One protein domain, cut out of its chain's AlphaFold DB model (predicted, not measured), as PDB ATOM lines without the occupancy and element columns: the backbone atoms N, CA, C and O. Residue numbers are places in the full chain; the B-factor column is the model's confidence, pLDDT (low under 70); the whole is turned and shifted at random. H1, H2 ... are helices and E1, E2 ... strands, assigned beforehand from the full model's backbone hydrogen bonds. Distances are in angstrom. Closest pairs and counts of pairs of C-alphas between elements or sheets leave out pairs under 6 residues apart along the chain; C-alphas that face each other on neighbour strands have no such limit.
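What this domain is: This is residues 130 to 268 of the 272 residues of an uncharacterized protein of Gracilibacter sp. BRH_c7a (UniProt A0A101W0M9). The model is an uneven sandwich: a twisted sheet of E1, E2, E3, E4 and E8, with H1 packed on one face and a smaller sheet of E5, E6 and E7 partly face to face with the other. H2 sits at one end and only grazes the larger sheet. The 139 printed residues include two named helices and eight named strands, in the order H1, E1, E2, E3, E4, H2, E5, E6, E7, E8, and the class is mixed. The larger sheet runs E1, E2, E3, E4, E8 and is mixed; the smaller runs E5, E6, E7, all antiparallel. The whole is compact, with a radius of gyration of the C-alphas of 14.5 A and spans of 43 by 37 by 25 A.

How they stand to each other: H1, residues 144 to 153, is at a height over the sheet of 8.4 A, in two layers, a helix on one face of a sheet. The strands E1, 157 to 165, E2, 174 to 181, E3, 186 to 192, and E4, 198 to 206, form a meander, each the antiparallel neighbour of the one before; N 163 and O 176, 2.9 A, N 177 and O 190, 3.0 A, and N 189 and O 203, 2.9 A, are within hydrogen-bond range. The closest C-alphas of H1 and E1 are those of Asn 150 and Val 157, 6.5 A apart. E1 bends by 63 degrees at residue 160, and E4 by 72 degrees at residue 202. H2, residues 212 to 218, only grazes this sheet with residues 212 to 216. E5, 236 to 244, E6, 247 to 256, and E7, 259 to 261, form a second meander, with N 240 and O 251 at 2.7 A and N 261 and O 254 at 2.9 A. E8, 265 to 267, is parallel to E4, with N 204 and O 266 at 3.1 A. The two sheets form a sandwich, two sheets face to face, their best planes 45 degrees apart; the C-alphas of Phe 202 and Val 240, the closest of E4 and E5, are 7.0 A apart. In H1 and H2 every O i to N i+4 pair is within hydrogen-bond range.

Where its parts are: H1 begins at C-alpha 144 (193.744, 139.990, 201.632) and is 14.3 A long. E1 measures 22.2 A, E2 22.3 A, E5 24.9 A and E6 30.1 A. E8 ends at C-alpha 267 (200.571, 160.798, 207.659).

The domain as a whole: The C-alphas farthest apart, of Asp 170 and Gln 210, are 43.9 A apart. The printed part has no cut, and H2 to E5 is a long link of 17 residues. Mean pLDDT of the printed part is 79.9; 33 residues are under 70, among them 218 to 227, 243 to 250 and 262 to 268.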
ATOM      1  N   ASN A 130     178.151 152.617 195.964       87.31
ATOM      2  CA  ASN A 130     178.375 152.483 197.400       87.31
ATOM      3  C   ASN A 130     177.986 151.074 197.883       87.31
ATOM      4  O   ASN A 130     176.822 150.667 197.809       87.31
ATOM      5  N   ILE A 131     178.961 150.330 198.403       89.19
ATOM      6  CA  ILE A 131     178.795 148.953 198.872       89.19
ATOM      7  C   ILE A 131     178.576 148.973 200.389       89.19
ATOM      8  O   ILE A 131     179.511 148.917 201.184       89.19
ATOM      9  N   THR A 132     177.306 149.029 200.796       80.81
ATOM     10  CA  THR A 132     176.894 149.022 202.218       80.81
ATOM     11  C   THR A 132     176.649 147.627 202.794       80.81
ATOM     12  O   THR A 132     176.546 147.460 204.009       80.81
ATOM     13  N   SER A 133     176.494 146.615 201.942       80.75
ATOM     14  CA  SER A 133     176.186 145.243 202.350       80.75
ATOM     15  C   SER A 133     176.831 144.248 201.394       80.75
ATOM     16  O   SER A 133     176.998 144.550 200.217       80.75
ATOM     17  N   ASN A 134     177.168 143.056 201.898       87.06
ATOM     18  CA  ASN A 134     177.879 142.018 201.144       87.06
ATOM     19  C   ASN A 134     179.214 142.521 200.575       87.06
ATOM     20  O   ASN A 134     179.430 142.490 199.363       87.06
ATOM     21  N   LEU A 135     180.095 142.996 201.462       91.12
ATOM     22  CA  LEU A 135     181.463 143.342 201.085       91.12
ATOM     23  C   LEU A 135     182.109 142.172 200.317       91.12
ATOM     24  O   LEU A 135     181.830 141.007 200.625       91.12
ATOM     25  N   PRO A 136     182.961 142.446 199.311       94.75
ATOM     26  CA  PRO A 136     183.765 141.395 198.706       94.75
ATOM     27  C   PRO A 136     184.602 140.702 199.785       94.75
ATOM     28  O   PRO A 136     185.113 141.362 200.686       94.75
ATOM     29  N   LYS A 137     184.786 139.384 199.675       95.50
ATOM     30  CA  LYS A 137     185.513 138.580 200.677       95.50
ATOM     31  C   LYS A 137     186.943 139.074 200.935       95.50
ATOM     32  O   LYS A 137     187.518 138.820 201.985       95.50
ATOM     33  N   GLU A 138     187.545 139.760 199.965       96.62
ATOM     34  CA  GLU A 138     188.870 140.369 200.063       96.62
ATOM     35  C   GLU A 138     188.917 141.530 201.070       96.62
ATOM     36  O   GLU A 138     189.997 141.848 201.570       96.62
ATOM     37  N   PHE A 139     187.754 142.105 201.388       95.62
ATOM     38  CA  PHE A 139     187.519 143.161 202.373       95.62
ATOM     39  C   PHE A 139     186.933 142.644 203.704       95.62
ATOM     40  O   PHE A 139     186.642 143.451 204.587       95.62
ATOM     41  N   ASP A 140     186.771 141.328 203.876       93.00
ATOM     42  CA  ASP A 140     186.406 140.725 205.166       93.00
ATOM     43  C   ASP A 140     187.616 140.667 206.123       93.00
ATOM     44  O   ASP A 140     188.756 140.860 205.706       93.00
ATOM     45  N   ASP A 141     187.385 140.339 207.402       88.38
ATOM     46  CA  ASP A 141     188.424 140.250 208.451       88.38
ATOM     47  C   ASP A 141     189.633 139.365 208.057       88.38
ATOM     48  O   ASP A 141     190.778 139.681 208.386       88.38
ATOM     49  N   ASP A 142     189.388 138.274 207.322       90.75
ATOM     50  CA  ASP A 142     190.418 137.349 206.815       90.75
ATOM     51  C   ASP A 142     190.821 137.632 205.352       90.75
ATOM     52  O   ASP A 142     191.618 136.901 204.756       90.75
ATOM     53  N   GLY A 143     190.247 138.673 204.750       95.19
ATOM     54  CA  GLY A 143     190.466 139.077 203.370       95.19
ATOM     55  C   GLY A 143     191.847 139.689 203.150       95.19
ATOM     56  O   GLY A 143     192.451 140.273 204.052       95.19
ATOM     57  N   GLN A 144     192.372 139.566 201.928       96.62
ATOM     58  CA  GLN A 144     193.744 139.990 201.632       96.62
ATOM     59  C   GLN A 144     193.981 141.496 201.804       96.62
ATOM     60  O   GLN A 144     195.071 141.878 202.224       96.62
ATOM     61  N   VAL A 145     192.977 142.344 201.541       96.81
ATOM     62  CA  VAL A 145     193.109 143.799 201.716       96.81
ATOM     63  C   VAL A 145     193.247 144.123 203.200       96.81
ATOM     64  O   VAL A 145     194.171 144.825 203.602       96.81
ATOM     65  N   ILE A 146     192.374 143.555 204.035       96.00
ATOM     66  CA  ILE A 146     192.392 143.775 205.487       96.00
ATOM     67  C   ILE A 146     193.658 143.198 206.121       96.00
ATOM     68  O   ILE A 146     194.306 143.874 206.919       96.00
ATOM     69  N   GLN A 147     194.080 142.000 205.709       96.12
ATOM     70  CA  GLN A 147     195.343 141.394 206.139       96.12
ATOM     71  C   GLN A 147     196.553 142.270 205.784       96.12
ATOM     72  O   GLN A 147     197.440 142.448 206.622       96.12
ATOM     73  N   ALA A 148     196.588 142.843 204.576       95.62
ATOM     74  CA  ALA A 148     197.666 143.732 204.149       95.62
ATOM     75  C   ALA A 148     197.740 144.992 205.026       95.62
ATOM     76  O   ALA A 148     198.817 145.323 205.522       95.62
ATOM     77  N   ILE A 149     196.602 145.642 205.298       94.56
ATOM     78  CA  ILE A 149     196.534 146.838 206.157       94.56
ATOM     79  C   ILE A 149     196.946 146.500 207.595       94.56
ATOM     80  O   ILE A 149     197.823 147.160 208.156       94.56
ATOM     81  N   ASN A 150     196.366 145.443 208.173       94.44
ATOM     82  CA  ASN A 150     196.673 144.995 209.533       94.44
ATOM     83  C   ASN A 150     198.160 144.680 209.698       94.44
ATOM     84  O   ASN A 150     198.776 145.092 210.680       94.44
ATOM     85  N   SER A 151     198.758 143.997 208.719       94.50
ATOM     86  CA  SER A 151     200.184 143.682 208.737       94.50
ATOM     87  C   SER A 151     201.065 144.918 208.553       94.50
ATOM     88  O   SER A 151     202.133 144.978 209.159       94.50
ATOM     89  N   GLN A 152     200.669 145.869 207.704       92.88
ATOM     90  CA  GLN A 152     201.474 147.053 207.403       92.88
ATOM     91  C   GLN A 152     201.538 148.026 208.585       92.88
ATOM     92  O   GLN A 152     202.613 148.550 208.879       92.88
ATOM     93  N   PHE A 153     200.413 148.252 209.269       90.56
ATOM     94  CA  PHE A 153     200.317 149.250 210.344       90.56
ATOM     95  C   PHE A 153     200.258 148.652 211.754       90.56
ATOM     96  O   PHE A 153     200.259 149.401 212.730       90.56
ATOM     97  N   ASN A 154     200.258 147.318 211.875       91.19
ATOM     98  CA  ASN A 154     200.118 146.596 213.141       91.19
ATOM     99  C   ASN A 154     198.838 147.007 213.900       91.19
ATOM    100  O   ASN A 154     198.887 147.458 215.043       91.19
ATOM    101  N   VAL A 155     197.702 146.858 213.218       91.62
ATOM    102  CA  VAL A 155     196.345 147.246 213.654       91.62
ATOM    103  C   VAL A 155     195.359 146.094 213.425       91.62
ATOM    104  O   VAL A 155     195.734 145.054 212.875       91.62
ATOM    105  N   ASN A 156     194.107 146.258 213.853       92.56
ATOM    106  CA  ASN A 156     193.013 145.312 213.650       92.56
ATOM    107  C   ASN A 156     191.775 146.042 213.107       92.56
ATOM    108  O   ASN A 156     190.840 146.365 213.843       92.56
ATOM    109  N   VAL A 157     191.776 146.300 211.802       93.44
ATOM    110  CA  VAL A 157     190.750 147.113 211.147       93.44
ATOM    111  C   VAL A 157     189.547 146.313 210.664       93.44
ATOM    112  O   VAL A 157     189.616 145.106 210.433       93.44
ATOM    113  N   ASN A 158     188.448 147.026 210.449       92.06
ATOM    114  CA  ASN A 158     187.333 146.612 209.607       92.06
ATOM    115  C   ASN A 158     187.020 147.701 208.574       92.06
ATOM    116  O   ASN A 158     187.327 148.881 208.769       92.06
ATOM    117  N   VAL A 159     186.360 147.313 207.484       92.19
ATOM    118  CA  VAL A 159     185.788 148.282 206.545       92.19
ATOM    119  C   VAL A 159     184.628 149.007 207.215       92.19
ATOM    120  O   VAL A 159     183.725 148.379 207.772       92.19
ATOM    121  N   ARG A 160     184.661 150.338 207.155       89.19
ATOM    122  CA  ARG A 160     183.541 151.205 207.523       89.19
ATOM    123  C   ARG A 160     182.701 151.540 206.298       89.19
ATOM    124  O   ARG A 160     181.481 151.453 206.354       89.19
ATOM    125  N   GLU A 161     183.362 151.918 205.207       89.69
ATOM    126  CA  GLU A 161     182.728 152.312 203.950       89.69
ATOM    127  C   GLU A 161     183.557 151.803 202.769       89.69
ATOM    128  O   GLU A 161     184.791 151.776 202.831       89.69
ATOM    129  N   LEU A 162     182.872 151.416 201.695       91.00
ATOM    130  CA  LEU A 162     183.483 150.925 200.467       91.00
ATOM    131  C   LEU A 162     182.720 151.479 199.267       91.00
ATOM    132  O   LEU A 162     181.521 151.243 199.133       91.00
ATOM    133  N   ASN A 163     183.424 152.173 198.384       88.94
ATOM    134  CA  ASN A 163     182.903 152.601 197.094       88.94
ATOM    135  C   ASN A 163     183.630 151.845 195.987       88.94
ATOM    136  O   ASN A 163     184.853 151.718 196.036       88.94
ATOM    137  N   ARG A 164     182.892 151.380 194.981       89.69
ATOM    138  CA  ARG A 164     183.443 150.860 193.732       89.69
ATOM    139  C   ARG A 164     183.241 151.893 192.634       89.69
ATOM    140  O   ARG A 164     182.143 152.417 192.466       89.69
ATOM    141  N   VAL A 165     184.301 152.170 191.894       85.62
ATOM    142  CA  VAL A 165     184.313 153.133 190.796       85.62
ATOM    143  C   VAL A 165     185.284 152.620 189.746       85.62
ATOM    144  O   VAL A 165     186.395 152.234 190.076       85.62
ATOM    145  N   ASP A 166     184.860 152.548 188.492       85.75
ATOM    146  CA  ASP A 166     185.795 152.382 187.377       85.75
ATOM    147  C   ASP A 166     186.492 153.726 187.221       85.75
ATOM    148  O   ASP A 166     185.764 154.678 187.017       85.75
ATOM    149  N   LEU A 167     187.811 153.860 187.358       81.25
ATOM    150  CA  LEU A 167     188.555 155.129 187.286       81.25
ATOM    151  C   LEU A 167     189.307 155.330 185.961       81.25
ATOM    152  O   LEU A 167     189.735 156.445 185.685       81.25
ATOM    153  N   ASN A 168     189.482 154.302 185.127       80.38
ATOM    154  CA  ASN A 168     190.202 154.403 183.841       80.38
ATOM    155  C   ASN A 168     189.310 154.206 182.597       80.38
ATOM    156  O   ASN A 168     189.646 154.656 181.511       80.38
ATOM    157  N   GLY A 169     188.117 153.656 182.763       77.81
ATOM    158  CA  GLY A 169     187.035 153.578 181.778       77.81
ATOM    159  C   GLY A 169     187.019 152.220 181.096       77.81
ATOM    160  O   GLY A 169     186.456 152.075 180.012       77.81
ATOM    161  N   ASP A 170     187.699 151.235 181.689       84.56
ATOM    162  CA  ASP A 170     187.918 149.918 181.105       84.56
ATOM    163  C   ASP A 170     186.843 148.888 181.509       84.56
ATOM    164  O   ASP A 170     186.898 147.725 181.090       84.56
ATOM    165  N   GLY A 171     185.845 149.313 182.292       84.31
ATOM    166  CA  GLY A 171     184.757 148.495 182.818       84.31
ATOM    167  C   GLY A 171     185.111 147.718 184.089       84.31
ATOM    168  O   GLY A 171     184.255 146.998 184.626       84.31
ATOM    169  N   LYS A 172     186.343 147.820 184.591       88.25
ATOM    170  CA  LYS A 172     186.759 147.255 185.876       88.25
ATOM    171  C   LYS A 172     186.675 148.340 186.934       88.25
ATOM    172  O   LYS A 172     186.935 149.495 186.671       88.25
ATOM    173  N   GLY A 173     186.265 147.945 188.134       88.75
ATOM    174  CA  GLY A 173     186.096 148.890 189.229       88.75
ATOM    175  C   GLY A 173     187.276 148.804 190.171       88.75
ATOM    176  O   GLY A 173     187.547 147.722 190.696       88.75
ATOM    177  N   GLU A 174     187.937 149.925 190.389       90.31
ATOM    178  CA  GLU A 174     188.737 150.185 191.569       90.31
ATOM    179  C   GLU A 174     187.833 150.366 192.793       90.31
ATOM    180  O   GLU A 174     186.625 150.614 192.698       90.31
ATOM    181  N   PHE A 175     188.435 150.241 193.970       90.88
ATOM    182  CA  PHE A 175     187.747 150.417 195.235       90.88
ATOM    183  C   PHE A 175     188.399 151.515 196.066       90.88
ATOM    184  O   PHE A 175     189.613 151.523 196.276       90.88
ATOM    185  N   LEU A 176     187.567 152.404 196.592       89.12
ATOM    186  CA  LEU A 176     187.930 153.352 197.635       89.12
ATOM    187  C   LEU A 176     187.411 152.787 198.950       89.12
ATOM    188  O   LEU A 176     186.200 152.639 199.125       89.12
ATOM    189  N   ALA A 177     188.314 152.470 199.869       90.69
ATOM    190  CA  ALA A 177     187.947 151.895 201.154       90.69
ATOM    191  C   ALA A 177     188.332 152.833 202.294       90.69
ATOM    192  O   ALA A 177     189.483 153.270 202.375       90.69
ATOM    193  N   LEU A 178     187.379 153.093 203.191       89.38
ATOM    194  CA  LEU A 178     187.631 153.656 204.512       89.38
ATOM    195  C   LEU A 178     187.620 152.514 205.520       89.38
ATOM    196  O   LEU A 178     186.596 151.857 205.732       89.38
ATOM    197  N   VAL A 179     188.764 152.303 206.157       90.75
ATOM    198  CA  VAL A 179     188.950 151.305 207.206       90.75
ATOM    199  C   VAL A 179     189.233 151.987 208.532       90.75
ATOM    200  O   VAL A 179     189.867 153.042 208.573       90.75
ATOM    201  N   ILE A 180     188.763 151.381 209.615       89.25
ATOM    202  CA  ILE A 180     188.950 151.878 210.979       89.25
ATOM    203  C   ILE A 180     189.394 150.719 211.852       89.25
ATOM    204  O   ILE A 180     188.901 149.603 211.697       89.25
ATOM    205  N   ASP A 181     190.329 150.987 212.753       88.50
ATOM    206  CA  ASP A 181     190.730 150.039 213.782       88.50
ATOM    207  C   ASP A 181     189.615 149.813 214.801       88.50
ATOM    208  O   ASP A 181     188.954 150.755 215.241       88.50
ATOM    209  N   LYS A 182     189.415 148.555 215.193       83.00
ATOM    210  CA  LYS A 182     188.316 148.148 216.081       83.00
ATOM    211  C   LYS A 182     188.400 148.785 217.473       83.00
ATOM    212  O   LYS A 182     187.368 148.893 218.134       83.00
ATOM    213  N   ASP A 183     189.586 149.237 217.887       81.50
ATOM    214  CA  ASP A 183     189.805 149.945 219.149       81.50
ATOM    215  C   ASP A 183     189.801 151.481 218.988       81.50
ATOM    216  O   ASP A 183     190.119 152.195 219.938       81.50
ATOM    217  N   TYR A 184     189.421 151.999 217.811       74.44
ATOM    218  CA  TYR A 184     189.324 153.428 217.499       74.44
ATOM    219  C   TYR A 184     190.606 154.211 217.841       74.44
ATOM    220  O   TYR A 184     190.588 155.193 218.578       74.44
ATOM    221  N   ASN A 185     191.742 153.802 217.276       81.75
ATOM    222  CA  ASN A 185     192.996 154.575 217.334       81.75
ATOM    223  C   ASN A 185     193.650 154.781 215.954       81.75
ATOM    224  O   ASN A 185     194.697 155.424 215.837       81.75
ATOM    225  N   PHE A 186     193.038 154.217 214.911       87.19
ATOM    226  CA  PHE A 186     193.537 154.251 213.550       87.19
ATOM    227  C   PHE A 186     192.390 154.304 212.549       87.19
ATOM    228  O   PHE A 186     191.356 153.653 212.720       87.19
ATOM    229  N   PHE A 187     192.588 155.060 211.477       87.31
ATOM    230  CA  PHE A 187     191.803 154.914 210.262       87.31
ATOM    231  C   PHE A 187     192.693 155.120 209.046       87.31
ATOM    232  O   PHE A 187     193.683 155.855 209.090       87.31
ATOM    233  N   ALA A 188     192.304 154.509 207.936       87.56
ATOM    234  CA  ALA A 188     192.936 154.767 206.659       87.56
ATOM    235  C   ALA A 188     191.912 154.826 205.534       87.56
ATOM    236  O   ALA A 188     190.900 154.125 205.543       87.56
ATOM    237  N   LYS A 189     192.216 155.658 204.544       86.94
ATOM    238  CA  LYS A 189     191.552 155.666 203.246       86.94
ATOM    239  C   LYS A 189     192.536 155.142 202.217       86.94
ATOM    240  O   LYS A 189     193.667 155.623 202.165       86.94
ATOM    241  N   CYS A 190     192.129 154.175 201.409       88.56
ATOM    242  CA  CYS A 190     193.011 153.573 200.415       88.56
ATOM    243  C   CYS A 190     192.321 153.346 199.073       88.56
ATOM    244  O   CYS A 190     191.104 153.155 199.014       88.56
ATOM    245  N   LEU A 191     193.138 153.381 198.017       88.75
ATOM    246  CA  LEU A 191     192.783 152.954 196.672       88.75
ATOM    247  C   LEU A 191     193.216 151.510 196.488       88.75
ATOM    248  O   LEU A 191     194.376 151.170 196.735       88.75
ATOM    249  N   VAL A 192     192.309 150.688 195.990       92.31
ATOM    250  CA  VAL A 192     192.545 149.275 195.729       92.31
ATOM    251  C   VAL A 192     192.194 148.987 194.273       92.31
ATOM    252  O   VAL A 192     191.144 149.412 193.792       92.31
ATOM    253  N   ASN A 193     193.078 148.291 193.559       92.12
ATOM    254  CA  ASN A 193     192.850 147.948 192.157       92.12
ATOM    255  C   ASN A 193     191.789 146.830 192.014       92.12
ATOM    256  O   ASN A 193     191.392 146.214 193.009       92.12
ATOM    257  N   PRO A 194     191.334 146.519 190.787       92.06
ATOM    258  CA  PRO A 194     190.362 145.446 190.564       92.06
ATOM    259  C   PRO A 194     190.853 144.042 190.961       92.06
ATOM    260  O   PRO A 194     190.034 143.147 191.162       92.06
ATOM    261  N   ASP A 195     192.170 143.850 191.084       94.06
ATOM    262  CA  ASP A 195     192.810 142.614 191.557       94.06
ATOM    263  C   ASP A 195     192.995 142.600 193.089       94.06
ATOM    264  O   ASP A 195     193.603 141.680 193.645       94.06
ATOM    265  N   TYR A 196     192.404 143.584 193.779       94.81
ATOM    266  CA  TYR A 196     192.388 143.751 195.231       94.81
ATOM    267  C   TYR A 196     193.772 143.981 195.859       94.81
ATOM    268  O   TYR A 196     194.011 143.638 197.021       94.81
ATOM    269  N   GLU A 197     194.681 144.588 195.103       93.69
ATOM    270  CA  GLU A 197     195.961 145.091 195.593       93.69
ATOM    271  C   GLU A 197     195.825 146.567 195.974       93.69
ATOM    272  O   GLU A 197     195.216 147.364 195.256       93.69
ATOM    273  N   ILE A 198     196.411 146.949 197.108       91.75
ATOM    274  CA  ILE A 198     196.404 148.339 197.563       91.75
ATOM    275  C   ILE A 198     197.378 149.134 196.694       91.75
ATOM    276  O   ILE A 198     198.586 148.909 196.741       91.75
ATOM    277  N   ILE A 199     196.842 150.070 195.914       87.31
ATOM    278  CA  ILE A 199     197.628 150.958 195.054       87.31
ATOM    279  C   ILE A 199     198.243 152.081 195.891       87.31
ATOM    280  O   ILE A 199     199.395 152.457 195.682       87.31
ATOM    281  N   SER A 200     197.460 152.653 196.809       84.06
ATOM    282  CA  SER A 200     197.861 153.840 197.564       84.06
ATOM    283  C   SER A 200     197.028 154.034 198.828       84.06
ATOM    284  O   SER A 200     195.864 153.629 198.880       84.06
ATOM    285  N   TYR A 201     197.605 154.716 199.818       84.44
ATOM    286  CA  TYR A 201     196.886 155.237 200.975       84.44
ATOM    287  C   TYR A 201     196.726 156.753 200.844       84.44
ATOM    288  O   TYR A 201     197.688 157.512 200.922       84.44
ATOM    289  N   PHE A 202     195.483 157.199 200.688       76.31
ATOM    290  CA  PHE A 202     195.130 158.615 200.605       76.31
ATOM    291  C   PHE A 202     195.323 159.335 201.934       76.31
ATOM    292  O   PHE A 202     195.833 160.445 201.985       76.31
ATOM    293  N   THR A 203     194.913 158.676 203.013       77.19
ATOM    294  CA  THR A 203     194.993 159.205 204.369       77.19
ATOM    295  C   THR A 203     195.330 158.046 205.276       77.19
ATOM    296  O   THR A 203     194.667 157.010 205.209       77.19
ATOM    297  N   VAL A 204     196.318 158.228 206.144       81.75
ATOM    298  CA  VAL A 204     196.561 157.325 207.264       81.75
ATOM    299  C   VAL A 204     196.625 158.162 208.523       81.75
ATOM    300  O   VAL A 204     197.381 159.133 208.611       81.75
ATOM    301  N   PHE A 205     195.822 157.776 209.503       79.12
ATOM    302  CA  PHE A 205     195.859 158.365 210.823       79.12
ATOM    303  C   PHE A 205     196.052 157.270 211.861       79.12
ATOM    304  O   PHE A 205     195.342 156.267 211.838       79.12
ATOM    305  N   GLN A 206     196.995 157.482 212.777       77.56
ATOM    306  CA  GLN A 206     197.315 156.545 213.848       77.56
ATOM    307  C   GLN A 206     197.760 157.313 215.096       77.56
ATOM    308  O   GLN A 206     198.953 157.546 215.280       77.56
ATOM    309  N   GLU A 207     196.824 157.717 215.956       70.69
ATOM    310  CA  GLU A 207     197.155 158.348 217.240       70.69
ATOM    311  C   GLU A 207     196.118 158.027 218.321       70.69
ATOM    312  O   GLU A 207     194.915 157.970 218.072       70.69
ATOM    313  N   GLU A 208     196.591 157.918 219.563       62.59
ATOM    314  CA  GLU A 208     195.746 157.961 220.757       62.59
ATOM    315  C   GLU A 208     195.324 159.416 221.016       62.59
ATOM    316  O   GLU A 208     195.931 160.134 221.815       62.59
ATOM    317  N   TYR A 209     194.309 159.890 220.293       63.69
ATOM    318  CA  TYR A 209     193.774 161.237 220.477       63.69
ATOM    319  C   TYR A 209     192.449 161.198 221.240       63.69
ATOM    320  O   TYR A 209     191.523 160.482 220.875       63.69
ATOM    321  N   GLN A 210     192.318 162.016 222.288       64.75
ATOM    322  CA  GLN A 210     191.122 162.052 223.152       64.75
ATOM    323  C   GLN A 210     189.819 162.450 222.426       64.75
ATOM    324  O   GLN A 210     188.739 162.308 222.991       64.75
ATOM    325  N   PHE A 211     189.917 162.957 221.192       65.31
ATOM    326  CA  PHE A 211     188.782 163.304 220.328       65.31
ATOM    327  C   PHE A 211     188.721 162.444 219.059       65.31
ATOM    328  O   PHE A 211     188.014 162.796 218.116       65.31
ATOM    329  N   PHE A 212     189.467 161.337 219.012       70.44
ATOM    330  CA  PHE A 212     189.519 160.464 217.845       70.44
ATOM    331  C   PHE A 212     188.141 159.909 217.480       70.44
ATOM    332  O   PHE A 212     187.765 159.951 216.315       70.44
ATOM    333  N   ASP A 213     187.340 159.509 218.468       67.50
ATOM    334  CA  ASP A 213     185.970 159.035 218.241       67.50
ATOM    335  C   ASP A 213     185.098 160.078 217.534       67.50
ATOM    336  O   ASP A 213     184.311 159.739 216.652       67.50
ATOM    337  N   GLN A 214     185.251 161.355 217.893       70.50
ATOM    338  CA  GLN A 214     184.495 162.442 217.276       70.50
ATOM    339  C   GLN A 214     184.999 162.735 215.860       70.50
ATOM    340  O   GLN A 214     184.195 162.844 214.940       70.50
ATOM    341  N   LEU A 215     186.321 162.764 215.669       69.94
ATOM    342  CA  LEU A 215     186.932 162.879 214.347       69.94
ATOM    343  C   LEU A 215     186.445 161.760 213.416       69.94
ATOM    344  O   LEU A 215     186.018 162.018 212.299       69.94
ATOM    345  N   VAL A 216     186.476 160.517 213.890       69.94
ATOM    346  CA  VAL A 216     186.051 159.335 213.138       69.94
ATOM    347  C   VAL A 216     184.543 159.297 212.923       69.94
ATOM    348  O   VAL A 216     184.092 158.740 211.922       69.94
ATOM    349  N   HIS A 217     183.732 159.848 213.826       70.31
ATOM    350  CA  HIS A 217     182.291 159.948 213.605       70.31
ATOM    351  C   HIS A 217     181.991 160.779 212.358       70.31
ATOM    352  O   HIS A 217     181.245 160.322 211.492       70.31
ATOM    353  N   ASP A 218     182.653 161.928 212.244       66.56
ATOM    354  CA  ASP A 218     182.412 162.887 211.174       66.56
ATOM    355  C   ASP A 218     183.189 162.551 209.890       66.56
ATOM    356  O   ASP A 218     182.817 163.025 208.823       66.56
ATOM    357  N   TYR A 219     184.233 161.710 209.951       67.19
ATOM    358  CA  TYR A 219     185.052 161.330 208.793       67.19
ATOM    359  C   TYR A 219     184.461 160.141 208.010       67.19
ATOM    360  O   TYR A 219     184.482 158.999 208.468       67.19
ATOM    361  N   ASN A 220     183.972 160.410 206.796       69.38
ATOM    362  CA  ASN A 220     183.402 159.441 205.845       69.38
ATOM    363  C   ASN A 220     184.158 159.481 204.490       69.38
ATOM    364  O   ASN A 220     185.048 160.321 204.300       69.38
ATOM    365  N   LEU A 221     183.858 158.582 203.544       64.75
ATOM    366  CA  LEU A 221     184.449 158.578 202.194       64.75
ATOM    367  C   LEU A 221     184.030 159.789 201.355       64.75
ATOM    368  O   LEU A 221     184.831 160.255 200.548       64.75
ATOM    369  N   THR A 222     182.833 160.339 201.565       62.16
ATOM    370  CA  THR A 222     182.398 161.584 200.904       62.16
ATOM    371  C   THR A 222     183.298 162.773 201.269       62.16
ATOM    372  O   THR A 222     183.597 163.609 200.427       62.16
ATOM    373  N   ASN A 223     183.892 162.774 202.465       55.59
ATOM    374  CA  ASN A 223     184.880 163.767 202.889       55.59
ATOM    375  C   ASN A 223     186.281 163.514 202.297       55.59
ATOM    376  O   ASN A 223     187.229 164.189 202.668       55.59
ATOM    377  N   SER A 224     186.477 162.504 201.443       51.47
ATOM    378  CA  SER A 224     187.702 162.345 200.620       51.47
ATOM    379  C   SER A 224     187.507 162.795 199.173       51.47
ATOM    380  O   SER A 224     188.309 162.433 198.317       51.47
ATOM    381  N   GLY A 225     186.468 163.606 198.978       56.28
ATOM    382  CA  GLY A 225     186.196 164.442 197.828       56.28
ATOM    383  C   GLY A 225     185.765 163.729 196.574       56.28
ATOM    384  O   GLY A 225     185.825 162.509 196.412       56.28
ATOM    385  N   GLU A 226     185.225 164.578 195.719       62.59
ATOM    386  CA  GLU A 226     184.656 164.215 194.447       62.59
ATOM    387  C   GLU A 226     185.753 163.636 193.552       62.59
ATOM    388  O   GLU A 226     186.892 164.115 193.528       62.59
ATOM    389  N   ILE A 227     185.399 162.562 192.853       65.69
ATOM    390  CA  ILE A 227     186.209 162.020 191.776       65.69
ATOM    391  C   ILE A 227     185.731 162.708 190.515       65.69
ATOM    392  O   ILE A 227     184.575 162.546 190.124       65.69
ATOM    393  N   ILE A 228     186.615 163.465 189.890       70.25
ATOM    394  CA  ILE A 228     186.284 164.241 188.706       70.25
ATOM    395  C   ILE A 228     187.504 164.289 187.798       70.25
ATOM    396  O   ILE A 228     188.625 164.411 188.276       70.25
ATOM    397  N   ASP A 229     187.286 164.156 186.496       72.88
ATOM    398  CA  ASP A 229     188.287 164.543 185.507       72.88
ATOM    399  C   ASP A 229     188.174 166.060 185.342       72.88
ATOM    400  O   ASP A 229     187.229 166.552 184.723       72.88
ATOM    401  N   ILE A 230     189.072 166.806 185.985       70.25
ATOM    402  CA  ILE A 230     188.969 168.256 186.134       70.25
ATOM    403  C   ILE A 230     189.192 168.980 184.799       70.25
ATOM    404  O   ILE A 230     188.812 170.143 184.668       70.25
ATOM    405  N   ASN A 231     189.802 168.369 183.793       69.62
ATOM    406  CA  ASN A 231     190.143 169.066 182.549       69.62
ATOM    407  C   ASN A 231     189.831 168.257 181.278       69.62
ATOM    408  O   ASN A 231     190.189 168.707 180.183       69.62
ATOM    409  N   ASN A 232     189.135 167.129 181.429       70.50
ATOM    410  CA  ASN A 232     188.776 166.178 180.385       70.50
ATOM    411  C   ASN A 232     190.009 165.636 179.629       70.50
ATOM    412  O   ASN A 232     190.011 165.593 178.394       70.50
ATOM    413  N   ASP A 233     191.086 165.299 180.355       73.06
ATOM    414  CA  ASP A 233     192.334 164.733 179.807       73.06
ATOM    415  C   ASP A 233     192.511 163.217 180.062       73.06
ATOM    416  O   ASP A 233     193.595 162.642 179.839       73.06
ATOM    417  N   ASP A 234     191.427 162.557 180.479       72.44
ATOM    418  CA  ASP A 234     191.372 161.156 180.888       72.44
ATOM    419  C   ASP A 234     192.304 160.859 182.081       72.44
ATOM    420  O   ASP A 234     192.856 159.754 182.191       72.44
ATOM    421  N   ILE A 235     192.590 161.848 182.927       77.81
ATOM    422  CA  ILE A 235     193.240 161.678 184.228       77.81
ATOM    423  C   ILE A 235     192.200 162.029 185.282       77.81
ATOM    424  O   ILE A 235     191.642 163.114 185.289       77.81
ATOM    425  N   MET A 236     191.938 161.095 186.191       79.81
ATOM    426  CA  MET A 236     190.980 161.344 187.262       79.81
ATOM    427  C   MET A 236     191.674 162.058 188.412       79.81
ATOM    428  O   MET A 236     192.669 161.546 188.937       79.81
ATOM    429  N   GLU A 237     191.116 163.172 188.865       78.31
ATOM    430  CA  GLU A 237     191.477 163.797 190.126       78.31
ATOM    431  C   GLU A 237     190.620 163.268 191.280       78.31
ATOM    432  O   GLU A 237     189.407 163.087 191.173       78.31
ATOM    433  N   ILE A 238     191.275 163.034 192.415       77.44
ATOM    434  CA  ILE A 238     190.675 162.621 193.682       77.44
ATOM    435  C   ILE A 238     191.036 163.690 194.715       77.44
ATOM    436  O   ILE A 238     192.209 163.838 195.077       77.44
ATOM    437  N   VAL A 239     190.043 164.457 195.168       75.50
ATOM    438  CA  VAL A 239     190.252 165.592 196.082       75.50
ATOM    439  C   VAL A 239     190.178 165.142 197.541       75.50
ATOM    440  O   VAL A 239     189.125 165.099 198.152       75.50
ATOM    441  N   VAL A 240     191.302 164.850 198.177       73.31
ATOM    442  CA  VAL A 240     191.303 164.344 199.553       73.31
ATOM    443  C   VAL A 240     191.278 165.489 200.561       73.31
ATOM    444  O   VAL A 240     192.194 166.310 200.594       73.31
ATOM    445  N   VAL A 241     190.268 165.502 201.440       72.50
ATOM    446  CA  VAL A 241     190.258 166.364 202.630       72.50
ATOM    447  C   VAL A 241     190.947 165.643 203.783       72.50
ATOM    448  O   VAL A 241     190.543 164.559 204.228       72.50
ATOM    449  N   LEU A 242     192.005 166.262 204.280       70.75
ATOM    450  CA  LEU A 242     192.834 165.763 205.360       70.75
ATOM    451  C   LEU A 242     192.550 166.587 206.614       70.75
ATOM    452  O   LEU A 242     192.728 167.808 206.587       70.75
ATOM    453  N   PRO A 243     192.136 165.964 207.725       64.50
ATOM    454  CA  PRO A 243     192.050 166.684 208.984       64.50
ATOM    455  C   PRO A 243     193.449 167.143 209.410       64.50
ATOM    456  O   PRO A 243     194.446 166.487 209.116       64.50
ATOM    457  N   THR A 244     193.529 168.270 210.103       64.88
ATOM    458  CA  THR A 244     194.746 168.832 210.704       64.88
ATOM    459  C   THR A 244     194.397 169.412 212.075       64.88
ATOM    460  O   THR A 244     193.222 169.600 212.388       64.88
ATOM    461  N   TYR A 245     195.396 169.679 212.924       58.44
ATOM    462  CA  TYR A 245     195.129 170.239 214.254       58.44
ATOM    463  C   TYR A 245     194.402 171.592 214.170       58.44
ATOM    464  O   TYR A 245     193.510 171.868 214.970       58.44
ATOM    465  N   GLU A 246     194.753 172.404 213.171       58.09
ATOM    466  CA  GLU A 246     194.215 173.752 212.968       58.09
ATOM    467  C   GLU A 246     192.994 173.798 212.030       58.09
ATOM    468  O   GLU A 246     192.494 174.882 211.753       58.09
ATOM    469  N   GLY A 247     192.489 172.656 211.545       62.25
ATOM    470  CA  GLY A 247     191.362 172.613 210.605       62.25
ATOM    471  C   GLY A 247     191.489 171.486 209.585       62.25
ATOM    472  O   GLY A 247     191.713 170.333 209.946       62.25
ATOM    473  N   PHE A 248     191.396 171.805 208.297       63.25
ATOM    474  CA  PHE A 248     191.557 170.841 207.205       63.25
ATOM    475  C   PHE A 248     192.595 171.325 206.193       63.25
ATOM    476  O   PHE A 248     192.790 172.527 206.023       63.25
ATOM    477  N   SER A 249     193.232 170.379 205.511       65.94
ATOM    478  CA  SER A 249     194.022 170.612 204.301       65.94
ATOM    479  C   SER A 249     193.444 169.794 203.148       65.94
ATOM    480  O   SER A 249     192.731 168.812 203.368       65.94
ATOM    481  N   PHE A 250     193.723 170.216 201.921       69.88
ATOM    482  CA  PHE A 250     193.219 169.579 200.708       69.88
ATOM    483  C   PHE A 250     194.396 169.076 199.894       69.88
ATOM    484  O   PHE A 250     195.416 169.757 199.789       69.88
ATOM    485  N   LYS A 251     194.248 167.899 199.294       70.94
ATOM    486  CA  LYS A 251     195.220 167.383 198.334       70.94
ATOM    487  C   LYS A 251     194.515 166.863 197.100       70.94
ATOM    488  O   LYS A 251     193.518 166.160 197.213       70.94
ATOM    489  N   VAL A 252     195.057 167.179 195.930       74.62
ATOM    490  CA  VAL A 252     194.568 166.642 194.662       74.62
ATOM    491  C   VAL A 252     195.494 165.518 194.241       74.62
ATOM    492  O   VAL A 252     196.682 165.718 193.992       74.62
ATOM    493  N   LEU A 253     194.942 164.318 194.187       77.50
ATOM    494  CA  LEU A 253     195.650 163.123 193.763       77.50
ATOM    495  C   LEU A 253     195.177 162.751 192.367       77.50
ATOM    496  O   LEU A 253     194.029 163.014 192.030       77.50
ATOM    497  N   THR A 254     196.035 162.142 191.555       80.00
ATOM    498  CA  THR A 254     195.669 161.805 190.172       80.00
ATOM    499  C   THR A 254     195.777 160.316 189.915       80.00
ATOM    500  O   THR A 254     196.742 159.684 190.355       80.00
ATOM    501  N   TYR A 255     194.876 159.787 189.102       79.88
ATOM    502  CA  TYR A 255     194.881 158.397 188.677       79.88
ATOM    503  C   TYR A 255     194.760 158.276 187.155       79.88
ATOM    504  O   TYR A 255     193.901 158.907 186.542       79.88
ATOM    505  N   LYS A 256     195.612 157.439 186.551       83.25
ATOM    506  CA  LYS A 256     195.527 157.062 185.132       83.25
ATOM    507  C   LYS A 256     196.058 155.647 184.919       83.25
ATOM    508  O   LYS A 256     197.202 155.362 185.270       83.25
ATOM    509  N   ASP A 257     195.264 154.774 184.305       81.81
ATOM    510  CA  ASP A 257     195.696 153.438 183.862       81.81
ATOM    511  C   ASP A 257     196.404 152.604 184.952       81.81
ATOM    512  O   ASP A 257     197.489 152.061 184.730       81.81
ATOM    513  N   GLY A 258     195.843 152.545 186.164       74.75
ATOM    514  CA  GLY A 258     196.459 151.832 187.295       74.75
ATOM    515  C   GLY A 258     197.604 152.582 187.978       74.75
ATOM    516  O   GLY A 258     198.109 152.130 189.005       74.75
ATOM    517  N   ASN A 259     198.014 153.733 187.442       79.12
ATOM    518  CA  ASN A 259     199.082 154.549 187.998       79.12
ATOM    519  C   ASN A 259     198.490 155.678 188.828       79.12
ATOM    520  O   ASN A 259     197.846 156.596 188.320       79.12
ATOM    521  N   PHE A 260     198.768 155.612 190.121       76.00
ATOM    522  CA  PHE A 260     198.465 156.671 191.060       76.00
ATOM    523  C   PHE A 260     199.647 157.634 191.179       76.00
ATOM    524  O   PHE A 260     200.794 157.197 191.292       76.00
ATOM    525  N   SER A 261     199.379 158.938 191.166       74.19
ATOM    526  CA  SER A 261     200.401 159.972 191.344       74.19
ATOM    527  C   SER A 261     199.998 160.972 192.434       74.19
ATOM    528  O   SER A 261     198.835 161.367 192.529       74.19
ATOM    529  N   GLY A 262     200.979 161.341 193.262       67.94
ATOM    530  CA  GLY A 262     200.813 162.020 194.552       67.94
ATOM    531  C   GLY A 262     201.467 161.209 195.680       67.94
ATOM    532  O   GLY A 262     201.845 160.052 195.470       67.94
ATOM    533  N   ASP A 263     201.642 161.801 196.865       62.78
ATOM    534  CA  ASP A 263     202.217 161.077 198.007       62.78
ATOM    535  C   ASP A 263     201.364 159.856 198.370       62.78
ATOM    536  O   ASP A 263     200.174 159.972 198.648       62.78
ATOM    537  N   GLN A 264     201.993 158.679 198.376       59.50
ATOM    538  CA  GLN A 264     201.323 157.388 198.590       59.50
ATOM    539  C   GLN A 264     200.927 157.123 200.047       59.50
ATOM    540  O   GLN A 264     200.234 156.145 200.328       59.50
ATOM    541  N   ILE A 265     201.429 157.944 200.974       61.91
ATOM    542  CA  ILE A 265     201.095 157.910 202.396       61.91
ATOM    543  C   ILE A 265     201.100 159.345 202.901       61.91
ATOM    544  O   ILE A 265     202.158 159.965 203.021       61.91
ATOM    545  N   ILE A 266     199.924 159.843 203.257       62.69
ATOM    546  CA  ILE A 266     199.801 161.114 203.959       62.69
ATOM    547  C   ILE A 266     199.564 160.807 205.429       62.69
ATOM    548  O   ILE A 266     198.462 160.434 205.834       62.69
ATOM    549  N   ASN A 267     200.637 160.919 206.211       61.59
ATOM    550  CA  ASN A 267     200.571 160.798 207.659       61.59
ATOM    551  C   ASN A 267     200.128 162.137 208.239       61.59
ATOM    552  O   ASN A 267     200.920 163.079 208.316       61.59
ATOM    553  N   THR A 268     198.884 162.205 208.693       58.50
ATOM    554  CA  THR A 268     198.426 163.343 209.484       58.50
ATOM    555  C   THR A 268     198.790 163.112 210.945       58.50
ATOM    556  O   THR A 268     198.471 162.078 211.523       58.50
TER     557      THR A 268